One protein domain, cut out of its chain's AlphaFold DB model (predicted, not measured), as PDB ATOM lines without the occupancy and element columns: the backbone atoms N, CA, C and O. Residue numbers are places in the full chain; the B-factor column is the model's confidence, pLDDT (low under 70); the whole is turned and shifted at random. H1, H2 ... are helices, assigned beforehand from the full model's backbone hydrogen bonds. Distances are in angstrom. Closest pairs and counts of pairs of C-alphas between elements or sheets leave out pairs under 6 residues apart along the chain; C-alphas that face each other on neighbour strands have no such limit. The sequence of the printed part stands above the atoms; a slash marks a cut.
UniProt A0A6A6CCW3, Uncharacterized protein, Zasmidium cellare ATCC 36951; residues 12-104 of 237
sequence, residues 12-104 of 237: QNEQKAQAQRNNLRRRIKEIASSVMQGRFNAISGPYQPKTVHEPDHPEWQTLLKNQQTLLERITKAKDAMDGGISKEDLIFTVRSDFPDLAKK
ATOM      1  N   GLN A  12      16.709 -47.505   0.211       76.75
ATOM      2  CA  GLN A  12      17.769 -48.427   0.640       76.75
ATOM      3  C   GLN A  12      18.887 -47.706   1.401       76.75
ATOM      4  O   GLN A  12      19.498 -48.303   2.289       76.75
ATOM      5  N   ASN A  13      19.168 -46.443   1.072       80.00
ATOM      6  CA  ASN A  13      20.175 -45.658   1.785       80.00
ATOM      7  C   ASN A  13      19.706 -45.294   3.197       80.00
ATOM      8  O   ASN A  13      20.482 -45.441   4.141       80.00
ATOM      9  N   GLU A  14      18.437 -44.925   3.359       84.25
ATOM     10  CA  GLU A  14      17.857 -44.609   4.667       84.25
ATOM     11  C   GLU A  14      17.841 -45.830   5.601       84.25
ATOM     12  O   GLU A  14      18.286 -45.754   6.749       84.25
ATOM     13  N   GLN A  15      17.443 -47.004   5.094       87.50
ATOM     14  CA  GLN A  15      17.486 -48.254   5.863       87.50
ATOM     15  C   GLN A  15      18.910 -48.614   6.306       87.50
ATOM     16  O   GLN A  15      19.129 -49.018   7.452       87.50
ATOM     17  N   LYS A  16      19.904 -48.436   5.425       87.88
ATOM     18  CA  LYS A  16      21.317 -48.659   5.766       87.88
ATOM     19  C   LYS A  16      21.811 -47.652   6.807       87.88
ATOM     20  O   LYS A  16      22.478 -48.061   7.758       87.88
ATOM     21  N   ALA A  17      21.449 -46.373   6.691       88.44
ATOM     22  CA  ALA A  17      21.774 -45.345   7.683       88.44
ATOM     23  C   ALA A  17      21.149 -45.658   9.052       88.44
ATOM     24  O   ALA A  17      21.799 -45.552  10.096       88.44
ATOM     25  N   GLN A  18      19.896 -46.116   9.075       91.19
ATOM     26  CA  GLN A  18      19.222 -46.513  10.309       91.19
ATOM     27  C   GLN A  18      19.864 -47.757  10.940       91.19
ATOM     28  O   GLN A  18      20.093 -47.788  12.152       91.19
ATOM     29  N   ALA A  19      20.236 -48.756  10.134       90.88
ATOM     30  CA  ALA A  19      20.973 -49.926  10.605       90.88
ATOM     31  C   ALA A  19      22.334 -49.543  11.217       90.88
ATOM     32  O   ALA A  19      22.715 -50.080  12.260       90.88
ATOM     33  N   GLN A  20      23.043 -48.574  10.628       92.19
ATOM     34  CA  GLN A  20      24.311 -48.064  11.161       92.19
ATOM     35  C   GLN A  20      24.140 -47.350  12.498       92.19
ATOM     36  O   GLN A  20      24.878 -47.642  13.443       92.19
ATOM     37  N   ARG A  21      23.137 -46.474  12.613       93.25
ATOM     38  CA  ARG A  21      22.790 -45.818  13.881       93.25
ATOM     39  C   ARG A  21      22.437 -46.841  14.958       93.25
ATOM     40  O   ARG A  21      22.927 -46.749  16.081       93.25
ATOM     41  N   ASN A  22      21.655 -47.864  14.614       93.38
ATOM     42  CA  ASN A  22      21.312 -48.954  15.530       93.38
ATOM     43  C   ASN A  22      22.543 -49.747  15.987       93.38
ATOM     44  O   ASN A  22      22.665 -50.052  17.175       93.38
ATOM     45  N   ASN A  23      23.473 -50.042  15.077       93.19
ATOM     46  CA  ASN A  23      24.724 -50.718  15.417       93.19
ATOM     47  C   ASN A  23      25.566 -49.878  16.388       93.19
ATOM     48  O   ASN A  23      26.014 -50.385  17.415       93.19
ATOM     49  N   LEU A  24      25.699 -48.576  16.117       93.81
ATOM     50  CA  LEU A  24      26.434 -47.656  16.979       93.81
ATOM     51  C   LEU A  24      25.793 -47.541  18.371       93.81
ATOM     52  O   LEU A  24      26.492 -47.665  19.375       93.81
ATOM     53  N   ARG A  25      24.459 -47.418  18.457       94.31
ATOM     54  CA  ARG A  25      23.725 -47.463  19.736       94.31
ATOM     55  C   ARG A  25      24.000 -48.759  20.502       94.31
ATOM     56  O   ARG A  25      24.248 -48.712  21.706       94.31
ATOM     57  N   ARG A  26      23.967 -49.915  19.827       93.62
ATOM     58  CA  ARG A  26      24.263 -51.218  20.446       93.62
ATOM     59  C   ARG A  26      25.684 -51.246  21.003       93.62
ATOM     60  O   ARG A  26      25.876 -51.604  22.159       93.62
ATOM     61  N   ARG A  27      26.656 -50.788  20.217       93.75
ATOM     62  CA  ARG A  27      28.068 -50.761  20.604       93.75
ATOM     63  C   ARG A  27      28.324 -49.841  21.798       93.75
ATOM     64  O   ARG A  27      29.052 -50.223  22.705       93.75
ATOM     65  N   ILE A  28      27.680 -48.672  21.863       94.69
ATOM     66  CA  ILE A  28      27.740 -47.792  23.044       94.69
ATOM     67  C   ILE A  28      27.220 -48.522  24.289       94.69
ATOM     68  O   ILE A  28      27.866 -48.482  25.335       94.69
ATOM     69  N   LYS A  29      26.094 -49.241  24.176       93.69
ATOM     70  CA  LYS A  29      25.537 -50.039  25.282       93.69
ATOM     71  C   LYS A  29      26.470 -51.175  25.712       93.69
ATOM     72  O   LYS A  29      26.625 -51.402  26.906       93.69
ATOM     73  N   GLU A  30      27.110 -51.865  24.770       93.31
ATOM     74  CA  GLU A  30      28.097 -52.921  25.050       93.31
ATOM     75  C   GLU A  30      29.332 -52.366  25.780       93.31
ATOM     76  O   GLU A  30      29.791 -52.956  26.762       93.31
ATOM     77  N   ILE A  31      29.836 -51.202  25.351       93.88
ATOM     78  CA  ILE A  31      30.938 -50.500  26.022       93.88
ATOM     79  C   ILE A  31      30.518 -50.120  27.444       93.88
ATOM     80  O   ILE A  31      31.221 -50.460  28.395       93.88
ATOM     81  N   ALA A  32      29.359 -49.476  27.606       93.19
ATOM     82  CA  ALA A  32      28.843 -49.072  28.912       93.19
ATOM     83  C   ALA A  32      28.659 -50.277  29.848       93.19
ATOM     84  O   ALA A  32      29.122 -50.253  30.984       93.19
ATOM     85  N   SER A  33      28.070 -51.368  29.354       93.62
ATOM     86  CA  SER A  33      27.922 -52.619  30.106       93.62
ATOM     87  C   SER A  33      29.273 -53.197  30.531       93.62
ATOM     88  O   SER A  33      29.419 -53.650  31.664       93.62
ATOM     89  N   SER A  34      30.270 -53.180  29.644       92.62
ATOM     90  CA  SER A  34      31.614 -53.688  29.947       92.62
ATOM     91  C   SER A  34      32.297 -52.849  31.025       92.62
ATOM     92  O   SER A  34      32.911 -53.408  31.933       92.62
ATOM     93  N   VAL A  35      32.140 -51.521  30.967       92.44
ATOM     94  CA  VAL A  35      32.610 -50.614  32.022       92.44
ATOM     95  C   VAL A  35      31.943 -50.950  33.345       92.44
ATOM     96  O   VAL A  35      32.656 -51.196  34.307       92.44
ATOM     97  N   MET A  36      30.610 -51.041  33.394       92.06
ATOM     98  CA  MET A  36      29.880 -51.326  34.638       92.06
ATOM     99  C   MET A  36      30.263 -52.663  35.283       92.06
ATOM    100  O   MET A  36      30.195 -52.795  36.499       92.06
ATOM    101  N   GLN A  37      30.675 -53.644  34.477       90.88
ATOM    102  CA  GLN A  37      31.175 -54.944  34.937       90.88
ATOM    103  C   GLN A  37      32.663 -54.928  35.331       90.88
ATOM    104  O   GLN A  37      33.217 -55.970  35.672       90.88
ATOM    105  N   GLY A  38      33.345 -53.784  35.224       88.06
ATOM    106  CA  GLY A  38      34.783 -53.657  35.472       88.06
ATOM    107  C   GLY A  38      35.669 -54.294  34.393       88.06
ATOM    108  O   GLY A  38      36.875 -54.450  34.586       88.06
ATOM    109  N   ARG A  39      35.113 -54.666  33.234       90.00
ATOM    110  CA  ARG A  39      35.813 -55.372  32.146       90.00
ATOM    111  C   ARG A  39      36.459 -54.400  31.159       90.00
ATOM    112  O   ARG A  39      36.197 -54.438  29.959       90.00
ATOM    113  N   PHE A  40      37.349 -53.544  31.651       87.31
ATOM    114  CA  PHE A  40      37.979 -52.489  30.845       87.31
ATOM    115  C   PHE A  40      38.822 -53.012  29.668       87.31
ATOM    116  O   PHE A  40      38.956 -52.328  28.651       87.31
ATOM    117  N   ASN A  41      39.375 -54.220  29.776       86.38
ATOM    118  CA  ASN A  41      40.196 -54.835  28.726       86.38
ATOM    119  C   ASN A  41      39.365 -55.421  27.574       86.38
ATOM    120  O   ASN A  41      39.889 -55.587  26.481       86.38
ATOM    121  N   ALA A  42      38.075 -55.696  27.795       85.31
ATOM    122  CA  ALA A  42      37.175 -56.262  26.786       85.31
ATOM    123  C   ALA A  42      36.522 -55.192  25.884       85.31
ATOM    124  O   ALA A  42      35.721 -55.506  25.006       85.31
ATOM    125  N   ILE A  43      36.833 -53.916  26.118       88.69
ATOM    126  CA  ILE A  43      36.198 -52.792  25.433       88.69
ATOM    127  C   ILE A  43      36.769 -52.654  24.022       88.69
ATOM    128  O   ILE A  43      37.960 -52.413  23.837       88.69
ATOM    129  N   SER A  44      35.887 -52.770  23.029       84.31
ATOM    130  CA  SER A  44      36.224 -52.543  21.624       84.31
ATOM    131  C   SER A  44      36.535 -51.071  21.354       84.31
ATOM    132  O   SER A  44      35.909 -50.180  21.926       84.31
ATOM    133  N   GLY A  45      37.460 -50.825  20.424       84.81
ATOM    134  CA  GLY A  45      37.831 -49.481  19.973       84.81
ATOM    135  C   GLY A  45      36.694 -48.708  19.275       84.81
ATOM    136  O   GLY A  45      35.561 -49.209  19.174       84.81
ATOM    137  N   PRO A  46      36.981 -47.493  18.771       88.69
ATOM    138  CA  PRO A  46      35.990 -46.615  18.144       88.69
ATOM    139  C   PRO A  46      35.261 -47.302  16.984       88.69
ATOM    140  O   PRO A  46      35.797 -48.197  16.325       88.69
ATOM    141  N   TYR A  47      34.005 -46.919  16.746       88.56
ATOM    142  CA  TYR A  47      33.243 -47.442  15.618       88.56
ATOM    143  C   TYR A  47      33.752 -46.827  14.314       88.56
ATOM    144  O   TYR A  47      33.748 -45.612  14.154       88.56
ATOM    145  N   GLN A  48      34.185 -47.679  13.386       86.56
ATOM    146  CA  GLN A  48      34.697 -47.275  12.078       86.56
ATOM    147  C   GLN A  48      33.997 -48.101  10.990       86.56
ATOM    148  O   GLN A  48      34.475 -49.177  10.623       86.56
ATOM    149  N   PRO A  49      32.813 -47.674  10.515       84.75
ATOM    150  CA  PRO A  49      32.158 -48.338   9.394       84.75
ATOM    151  C   PRO A  49      32.937 -48.092   8.091       84.75
ATOM    152  O   PRO A  49      33.505 -47.024   7.890       84.75
ATOM    153  N   LYS A  50      32.921 -49.069   7.172       85.12
ATOM    154  CA  LYS A  50      33.588 -48.958   5.856       85.12
ATOM    155  C   LYS A  50      32.993 -47.859   4.968       85.12
ATOM    156  O   LYS A  50      33.684 -47.284   4.137       85.12
ATOM    157  N   THR A  51      31.704 -47.595   5.135       85.62
ATOM    158  CA  THR A  51      30.950 -46.572   4.412       85.62
ATOM    159  C   THR A  51      29.997 -45.944   5.408       85.62
ATOM    160  O   THR A  51      29.342 -46.683   6.138       85.62
ATOM    161  N   VAL A  52      29.919 -44.618   5.470       84.44
ATOM    162  CA  VAL A  52      28.958 -43.910   6.326       84.44
ATOM    163  C   VAL A  52      27.805 -43.443   5.450       84.44
ATOM    164  O   VAL A  52      28.026 -42.732   4.472       84.44
ATOM    165  N   HIS A  53      26.588 -43.855   5.789       82.12
ATOM    166  CA  HIS A  53      25.382 -43.320   5.171       82.12
ATOM    167  C   HIS A  53      24.893 -42.142   6.020       82.12
ATOM    168  O   HIS A  53      24.710 -42.299   7.222       82.12
ATOM    169  N   GLU A  54      24.717 -40.975   5.393       83.81
ATOM    170  CA  GLU A  54      24.318 -39.715   6.048       83.81
ATOM    171  C   GLU A  54      25.276 -39.253   7.169       83.81
ATOM    172  O   GLU A  54      24.887 -39.164   8.337       83.81
ATOM    173  N   PRO A  55      26.541 -38.924   6.841       84.56
ATOM    174  CA  PRO A  55      27.520 -38.481   7.838       84.56
ATOM    175  C   PRO A  55      27.094 -37.203   8.573       84.56
ATOM    176  O   PRO A  55      27.443 -37.030   9.738       84.56
ATOM    177  N   ASP A  56      26.307 -36.339   7.935       87.19
ATOM    178  CA  ASP A  56      25.863 -35.067   8.513       87.19
ATOM    179  C   ASP A  56      24.550 -35.187   9.303       87.19
ATOM    180  O   ASP A  56      24.051 -34.198   9.842       87.19
ATOM    181  N   HIS A  57      23.984 -36.395   9.422       89.31
ATOM    182  CA  HIS A  57      22.768 -36.596  10.201       89.31
ATOM    183  C   HIS A  57      23.039 -36.259  11.686       89.31
ATOM    184  O   HIS A  57      23.944 -36.838  12.300       89.31
ATOM    185  N   PRO A  58      22.240 -35.384  12.329       90.75
ATOM    186  CA  PRO A  58      22.536 -34.865  13.670       90.75
ATOM    187  C   PRO A  58      22.614 -35.971  14.727       90.75
ATOM    188  O   PRO A  58      23.456 -35.962  15.627       90.75
ATOM    189  N   GLU A  59      21.754 -36.979  14.589       92.06
ATOM    190  CA  GLU A  59      21.785 -38.152  15.454       92.06
ATOM    191  C   GLU A  59      23.071 -38.978  15.307       92.06
ATOM    192  O   GLU A  59      23.621 -39.437  16.306       92.06
ATOM    193  N   TRP A  60      23.569 -39.165  14.084       91.00
ATOM    194  CA  TRP A  60      24.798 -39.915  13.844       91.00
ATOM    195  C   TRP A  60      25.988 -39.233  14.528       91.00
ATOM    196  O   TRP A  60      26.726 -39.877  15.276       91.00
ATOM    197  N   GLN A  61      26.097 -37.912  14.372       92.25
ATOM    198  CA  GLN A  61      27.113 -37.094  15.039       92.25
ATOM    199  C   GLN A  61      27.007 -37.165  16.566       92.25
ATOM    200  O   GLN A  61      28.008 -37.331  17.264       92.25
ATOM    201  N   THR A  62      25.783 -37.115  17.098       94.12
ATOM    202  CA  THR A  62      25.531 -37.242  18.541       94.12
ATOM    203  C   THR A  62      25.986 -38.604  19.067       94.12
ATOM    204  O   THR A  62      26.666 -38.686  20.089       94.12
ATOM    205  N   LEU A  63      25.663 -39.686  18.355       93.56
ATOM    206  CA  LEU A  63      26.062 -41.037  18.739       93.56
ATOM    207  C   LEU A  63      27.584 -41.226  18.681       93.56
ATOM    208  O   LEU A  63      28.153 -41.811  19.604       93.56
ATOM    209  N   LEU A  64      28.253 -40.702  17.650       92.88
ATOM    210  CA  LEU A  64      29.714 -40.746  17.554       92.88
ATOM    211  C   LEU A  64      30.374 -39.982  18.701       92.88
ATOM    212  O   LEU A  64      31.251 -40.524  19.373       92.88
ATOM    213  N   LYS A  65      29.903 -38.764  18.988       92.81
ATOM    214  CA  LYS A  65      30.402 -37.954  20.103       92.81
ATOM    215  C   LYS A  65      30.214 -38.660  21.446       92.81
ATOM    216  O   LYS A  65      31.131 -38.662  22.269       92.81
ATOM    217  N   ASN A  66      29.062 -39.296  21.660       92.50
ATOM    218  CA  ASN A  66      28.794 -40.068  22.873       92.50
ATOM    219  C   ASN A  66      29.756 -41.255  23.007       92.50
ATOM    220  O   ASN A  66      30.324 -41.464  24.080       92.50
ATOM    221  N   GLN A  67      29.988 -42.002  21.923       94.12
ATOM    222  CA  GLN A  67      30.948 -43.105  21.930       94.12
ATOM    223  C   GLN A  67      32.367 -42.611  22.233       94.12
ATOM    224  O   GLN A  67      33.051 -43.193  23.074       94.12
ATOM    225  N   GLN A  68      32.802 -41.543  21.568       93.31
ATOM    226  CA  GLN A  68      34.139 -40.992  21.740       93.31
ATOM    227  C   GLN A  68      34.355 -40.485  23.168       93.31
ATOM    228  O   GLN A  68      35.334 -40.862  23.806       93.31
ATOM    229  N   THR A  69      33.396 -39.734  23.712       92.00
ATOM    230  CA  THR A  69      33.442 -39.246  25.100       92.00
ATOM    231  C   THR A  69      33.563 -40.405  26.090       92.00
ATOM    232  O   THR A  69      34.353 -40.346  27.033       92.00
ATOM    233  N   LEU A  70      32.802 -41.484  25.879       92.50
ATOM    234  CA  LEU A  70      32.857 -42.667  26.732       92.50
ATOM    235  C   LEU A  70      34.232 -43.348  26.656       92.50
ATOM    236  O   LEU A  70      34.817 -43.650  27.696       92.50
ATOM    237  N   LEU A  71      34.772 -43.541  25.451       92.44
ATOM    238  CA  LEU A  71      36.098 -44.131  25.243       92.44
ATOM    239  C   LEU A  71      37.218 -43.279  25.851       92.44
ATOM    240  O   LEU A  71      38.101 -43.824  26.502       92.44
ATOM    241  N   GLU A  72      37.163 -41.954  25.720       90.75
ATOM    242  CA  GLU A  72      38.142 -41.050  26.332       90.75
ATOM    243  C   GLU A  72      38.130 -41.139  27.862       90.75
ATOM    244  O   GLU A  72      39.190 -41.191  28.490       90.75
ATOM    245  N   ARG A  73      36.941 -41.200  28.479       89.94
ATOM    246  CA  ARG A  73      36.810 -41.414  29.930       89.94
ATOM    247  C   ARG A  73      37.407 -42.759  30.350       89.94
ATOM    248  O   ARG A  73      38.101 -42.822  31.362       89.94
ATOM    249  N   ILE A  74      37.183 -43.813  29.562       89.62
ATOM    250  CA  ILE A  74      37.752 -45.148  29.799       89.62
ATOM    251  C   ILE A  74      39.276 -45.123  29.739       89.62
ATOM    252  O   ILE A  74      39.915 -45.674  30.629       89.62
ATOM    253  N   THR A  75      39.862 -44.493  28.720       88.31
ATOM    254  CA  THR A  75      41.320 -44.380  28.587       88.31
ATOM    255  C   THR A  75      41.912 -43.636  29.780       88.31
ATOM    256  O   THR A  75      42.805 -44.154  30.442       88.31
ATOM    257  N   LYS A  76      41.321 -42.496  30.165       86.06
ATOM    258  CA  LYS A  76      41.749 -41.744  31.358       86.06
ATOM    259  C   LYS A  76      41.691 -42.579  32.640       86.06
ATOM    260  O   LYS A  76      42.582 -42.459  33.470       86.06
ATOM    261  N   ALA A  77      40.675 -43.429  32.797       84.75
ATOM    262  CA  ALA A  77      40.556 -44.312  33.958       84.75
ATOM    263  C   ALA A  77      41.493 -45.532  33.912       84.75
ATOM    264  O   ALA A  77      41.802 -46.116  34.950       84.75
ATOM    265  N   LYS A  78      41.946 -45.950  32.723       81.25
ATOM    266  CA  LYS A  78      42.980 -46.986  32.578       81.25
ATOM    267  C   LYS A  78      44.360 -46.460  32.962       81.25
ATOM    268  O   LYS A  78      45.090 -47.183  33.632       81.25
ATOM    269  N   ASP A  79      44.656 -45.222  32.579       78.44
ATOM    270  CA  ASP A  79      45.982 -44.608  32.712       78.44
ATOM    271  C   ASP A  79      46.170 -43.832  34.028       78.44
ATOM    272  O   ASP A  79      47.250 -43.304  34.292       78.44
ATOM    273  N   ALA A  80      45.132 -43.741  34.865       71.38
ATOM    274  CA  ALA A  80      45.178 -43.034  36.141       71.38
ATOM    275  C   ALA A  80      46.147 -43.719  37.125       71.38
ATOM    276  O   ALA A  80      45.756 -44.614  37.872       71.38
ATOM    277  N   MET A  81      47.412 -43.284  37.121       54.53
ATOM    278  CA  MET A  81      48.415 -43.661  38.124       54.53
ATOM    279  C   MET A  81      48.416 -42.739  39.350       54.53
ATOM    280  O   MET A  81      48.802 -43.199  40.411       54.53
ATOM    281  N   ASP A  82      47.920 -41.500  39.244       49.84
ATOM    282  CA  ASP A  82      47.596 -40.628  40.384       49.84
ATOM    283  C   ASP A  82      46.734 -39.438  39.907       49.84
ATOM    284  O   ASP A  82      47.075 -38.759  38.939       49.84
ATOM    285  N   GLY A  83      45.588 -39.183  40.554       56.72
ATOM    286  CA  GLY A  83      44.743 -37.994  40.314       56.72
ATOM    287  C   GLY A  83      43.761 -38.038  39.127       56.72
ATOM    288  O   GLY A  83      43.064 -37.051  38.885       56.72
ATOM    289  N   GLY A  84      43.675 -39.153  38.395       64.62
ATOM    290  CA  GLY A  84      42.662 -39.380  37.353       64.62
ATOM    291  C   GLY A  84      41.320 -39.894  37.899       64.62
ATOM    292  O   GLY A  84      41.199 -40.219  39.078       64.62
ATOM    293  N   ILE A  85      40.304 -39.994  37.031       74.88
ATOM    294  CA  ILE A  85      39.023 -40.641  37.372       74.88
ATOM    295  C   ILE A  85      39.323 -42.104  37.711       74.88
ATOM    296  O   ILE A  85      39.844 -42.827  36.860       74.88
ATOM    297  N   SER A  86      39.010 -42.544  38.932       84.94
ATOM    298  CA  SER A  86      39.197 -43.947  39.307       84.94
ATOM    299  C   SER A  86      38.279 -44.856  38.478       84.94
ATOM    300  O   SER A  86      37.234 -44.432  37.974       84.94
ATOM    301  N   LYS A  87      38.648 -46.131  38.322       86.75
ATOM    302  CA  LYS A  87      37.802 -47.108  37.613       86.75
ATOM    303  C   LYS A  87      36.440 -47.239  38.290       86.75
ATOM    304  O   LYS A  87      35.428 -47.358  37.604       86.75
ATOM    305  N   GLU A  88      36.415 -47.169  39.615       85.88
ATOM    306  CA  GLU A  88      35.212 -47.181  40.436       85.88
ATOM    307  C   GLU A  88      34.330 -45.953  40.164       85.88
ATOM    308  O   GLU A  88      33.140 -46.113  39.888       85.88
ATOM    309  N   ASP A  89      34.895 -44.743  40.155       87.00
ATOM    310  CA  ASP A  89      34.144 -43.511  39.860       87.00
ATOM    311  C   ASP A  89      33.587 -43.515  38.435       87.00
ATOM    312  O   ASP A  89      32.453 -43.085  38.193       87.00
ATOM    313  N   LEU A  90      34.356 -44.050  37.483       90.00
ATOM    314  CA  LEU A  90      33.894 -44.224  36.114       90.00
ATOM    315  C   LEU A  90      32.713 -45.201  36.042       90.00
ATOM    316  O   LEU A  90      31.748 -44.923  35.330       90.00
ATOM    317  N   ILE A  91      32.742 -46.308  36.793       91.25
ATOM    318  CA  ILE A  91      31.611 -47.243  36.874       91.25
ATOM    319  C   ILE A  91      30.362 -46.526  37.386       91.25
ATOM    320  O   ILE A  91      29.307 -46.644  36.762       91.25
ATOM    321  N   PHE A  92      30.463 -45.760  38.475       89.50
ATOM    322  CA  PHE A  92      29.319 -45.018  39.017       89.50
ATOM    323  C   PHE A  92      28.781 -43.979  38.032       89.50
ATOM    324  O   PHE A  92      27.570 -43.909  37.816       89.50
ATOM    325  N   THR A  93      29.671 -43.233  37.376       91.00
ATOM    326  CA  THR A  93      29.294 -42.242  36.360       91.00
ATOM    327  C   THR A  93      28.541 -42.907  35.206       91.00
ATOM    328  O   THR A  93      27.457 -42.472  34.831       91.00
ATOM    329  N   VAL A  94      29.059 -44.022  34.682       91.62
ATOM    330  CA  VAL A  94      28.422 -44.744  33.571       91.62
ATOM    331  C   VAL A  94      27.098 -45.386  33.995       91.62
ATOM    332  O   VAL A  94      26.159 -45.402  33.203       91.62
ATOM    333  N   ARG A  95      26.968 -45.869  35.239       91.62
ATOM    334  CA  ARG A  95      25.677 -46.346  35.776       91.62
ATOM    335  C   ARG A  95      24.625 -45.233  35.808       91.62
ATOM    336  O   ARG A  95      23.472 -45.512  35.497       91.62
ATOM    337  N   SER A  96      25.023 -43.997  36.123       90.75
ATOM    338  CA  SER A  96      24.139 -42.823  36.075       90.75
ATOM    339  C   SER A  96      23.756 -42.436  34.643       90.75
ATOM    340  O   SER A  96      22.601 -42.102  34.397       90.75
ATOM    341  N   ASP A  97      24.696 -42.512  33.696       90.31
ATOM    342  CA  ASP A  97      24.446 -42.192  32.281       90.31
ATOM    343  C   ASP A  97      23.529 -43.239  31.599       90.31
ATOM    344  O   ASP A  97      22.853 -42.939  30.615       90.31
ATOM    345  N   PHE A  98      23.486 -44.477  32.115       90.69
ATOM    346  CA  PHE A  98      22.717 -45.594  31.549       90.69
ATOM    347  C   PHE A  98      21.919 -46.370  32.622       90.69
ATOM    348  O   PHE A  98      22.193 -47.555  32.867       90.69
ATOM    349  N   PRO A  99      20.884 -45.759  33.228       88.88
ATOM    350  CA  PRO A  99      20.150 -46.349  34.351       88.88
ATOM    351  C   PRO A  99      19.456 -47.671  33.988       88.88
ATOM    352  O   PRO A  99      19.418 -48.603  34.792       88.88
ATOM    353  N   ASP A 100      18.961 -47.807  32.756       90.69
ATOM    354  CA  ASP A 100      18.293 -49.033  32.298       90.69
ATOM    355  C   ASP A 100      19.242 -50.228  32.157       90.69
ATOM    356  O   ASP A 100      18.827 -51.379  32.311       90.69
ATOM    357  N   LEU A 101      20.521 -49.969  31.869       88.12
ATOM    358  CA  LEU A 101      21.557 -51.001  31.878       88.12
ATOM    359  C   LEU A 101      22.018 -51.291  33.308       88.12
ATOM    360  O   LEU A 101      22.199 -52.456  33.658       88.12
ATOM    361  N   ALA A 102      22.146 -50.258  34.147       88.06
ATOM    362  CA  ALA A 102      22.588 -50.391  35.531       88.06
ATOM    363  C   ALA A 102      21.671 -51.304  36.364       88.06
ATOM    364  O   ALA A 102      22.172 -52.105  37.146       88.06
ATOM    365  N   LYS A 103      20.348 -51.272  36.137       88.38
ATOM    366  CA  LYS A 103      19.380 -52.178  36.795       88.38
ATOM    367  C   LYS A 103      19.676 -53.666  36.572       88.38
ATOM    368  O   LYS A 103      19.301 -54.494  37.392       88.38
ATOM    369  N   LYS A 104      20.318 -54.017  35.453       86.69
ATOM    370  CA  LYS A 104      20.610 -55.409  35.067       86.69
ATOM    371  C   LYS A 104      21.982 -55.886  35.536       86.69
ATOM    372  O   LYS A 104      22.280 -57.072  35.426       86.69
TER     373      LYS A 104
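Overview. This is residues 12 to 104 of the 237 residues of an uncharacterized protein of Zasmidium cellare ATCC 36951 (UniProt A0A6A6CCW3). Two long helices, H1 and H2, run side by side the same way, and the shorter H3 folds back at one end of the pair, where it packs on residues 32 to 36 of H1 and residues 73 to 78 of H2. The tiny H4 sits at that same end beside residues 29 to 36 of H1, while the long link of residues 37 to 57 runs back along the pair from the end of H1 to the start of H2. The printed part has 93 residues with four named helices, in the order H1, H2, H3, H4, and no named strand; the class is all helix. It is elongated, spanning 48 by 27 by 22 A, and only just compact, close to loose, with a radius of gyration of the C-alphas of 14.4 A.

Along the chain. Find C-alpha 12 at (17.769, -48.427, 0.640); from there H1, residues 12 to 36, runs 36.2 A to C-alpha 36 at (29.880, -51.326, 34.638). Next look at C-alpha 58 at (22.536, -34.865, 13.670), where H2, residues 58 to 79, begins; it is 31.7 A long. H3 takes residues 87 to 97 over 15.2 A. H4, residues 99 to 102, is 4.9 A long and ends at C-alpha 102 at (22.588, -50.391, 35.531).

Arrangement. H1, H2 and H3 form a bundle, a group of helices set together. Start at Ile 28 of H1: H1 and H2 touch, and the closest C-alphas are those of Ile 28 and Gln 67, 5.8 A apart. Their lines stand at a shallow tilt of 24 degrees, and they run the same way. H3 touches H1 at residues 32 to 36 alone, closest at the C-alphas of Met 36 and Ile 91, 5.0 A apart, at a steep tilt of 44 degrees, opposite ways. H2 and H3 are a helical hairpin: they touch at residues 73 to 78 of H2 alone, closest at the C-alphas of Ala 77 and Lys 87, 5.4 A apart, at a shallow tilt of 20 degrees, opposite ways. The packing of these helices is mostly aligned, but only just, with 2 of 3 pairs at a shallow tilt. H4 touches residues 29 to 36 of H1 alone, closest at the C-alphas of Ser 33 and Leu 101, 6.8 A apart. H3 and H4 touch only at the corner by their link, and only just, with 3 pairs of C-alphas within 8 A, the closest being Arg 95 and Ala 102 at 5.1 A. H2 and H4 are apart. In H1, H2 and H3 every O i to N i+4 pair is within hydrogen-bond range; H4 is too short for such a pair.

Size, cuts and confidence. Look to Gln 12 and Asp 82 for the two C-alphas farthest apart, 50.3 A. The printed part runs from residue 12 to 104 and has no cut. The link from H1 to H2, 21 residues, is long; the one from H2 to H3, 7 residues, is short; the one from H3 to H4, 1 residue, is tight. The mean pLDDT of the printed part is 87.5, and the model's confidence is low, under 70, at residues 81 to 84.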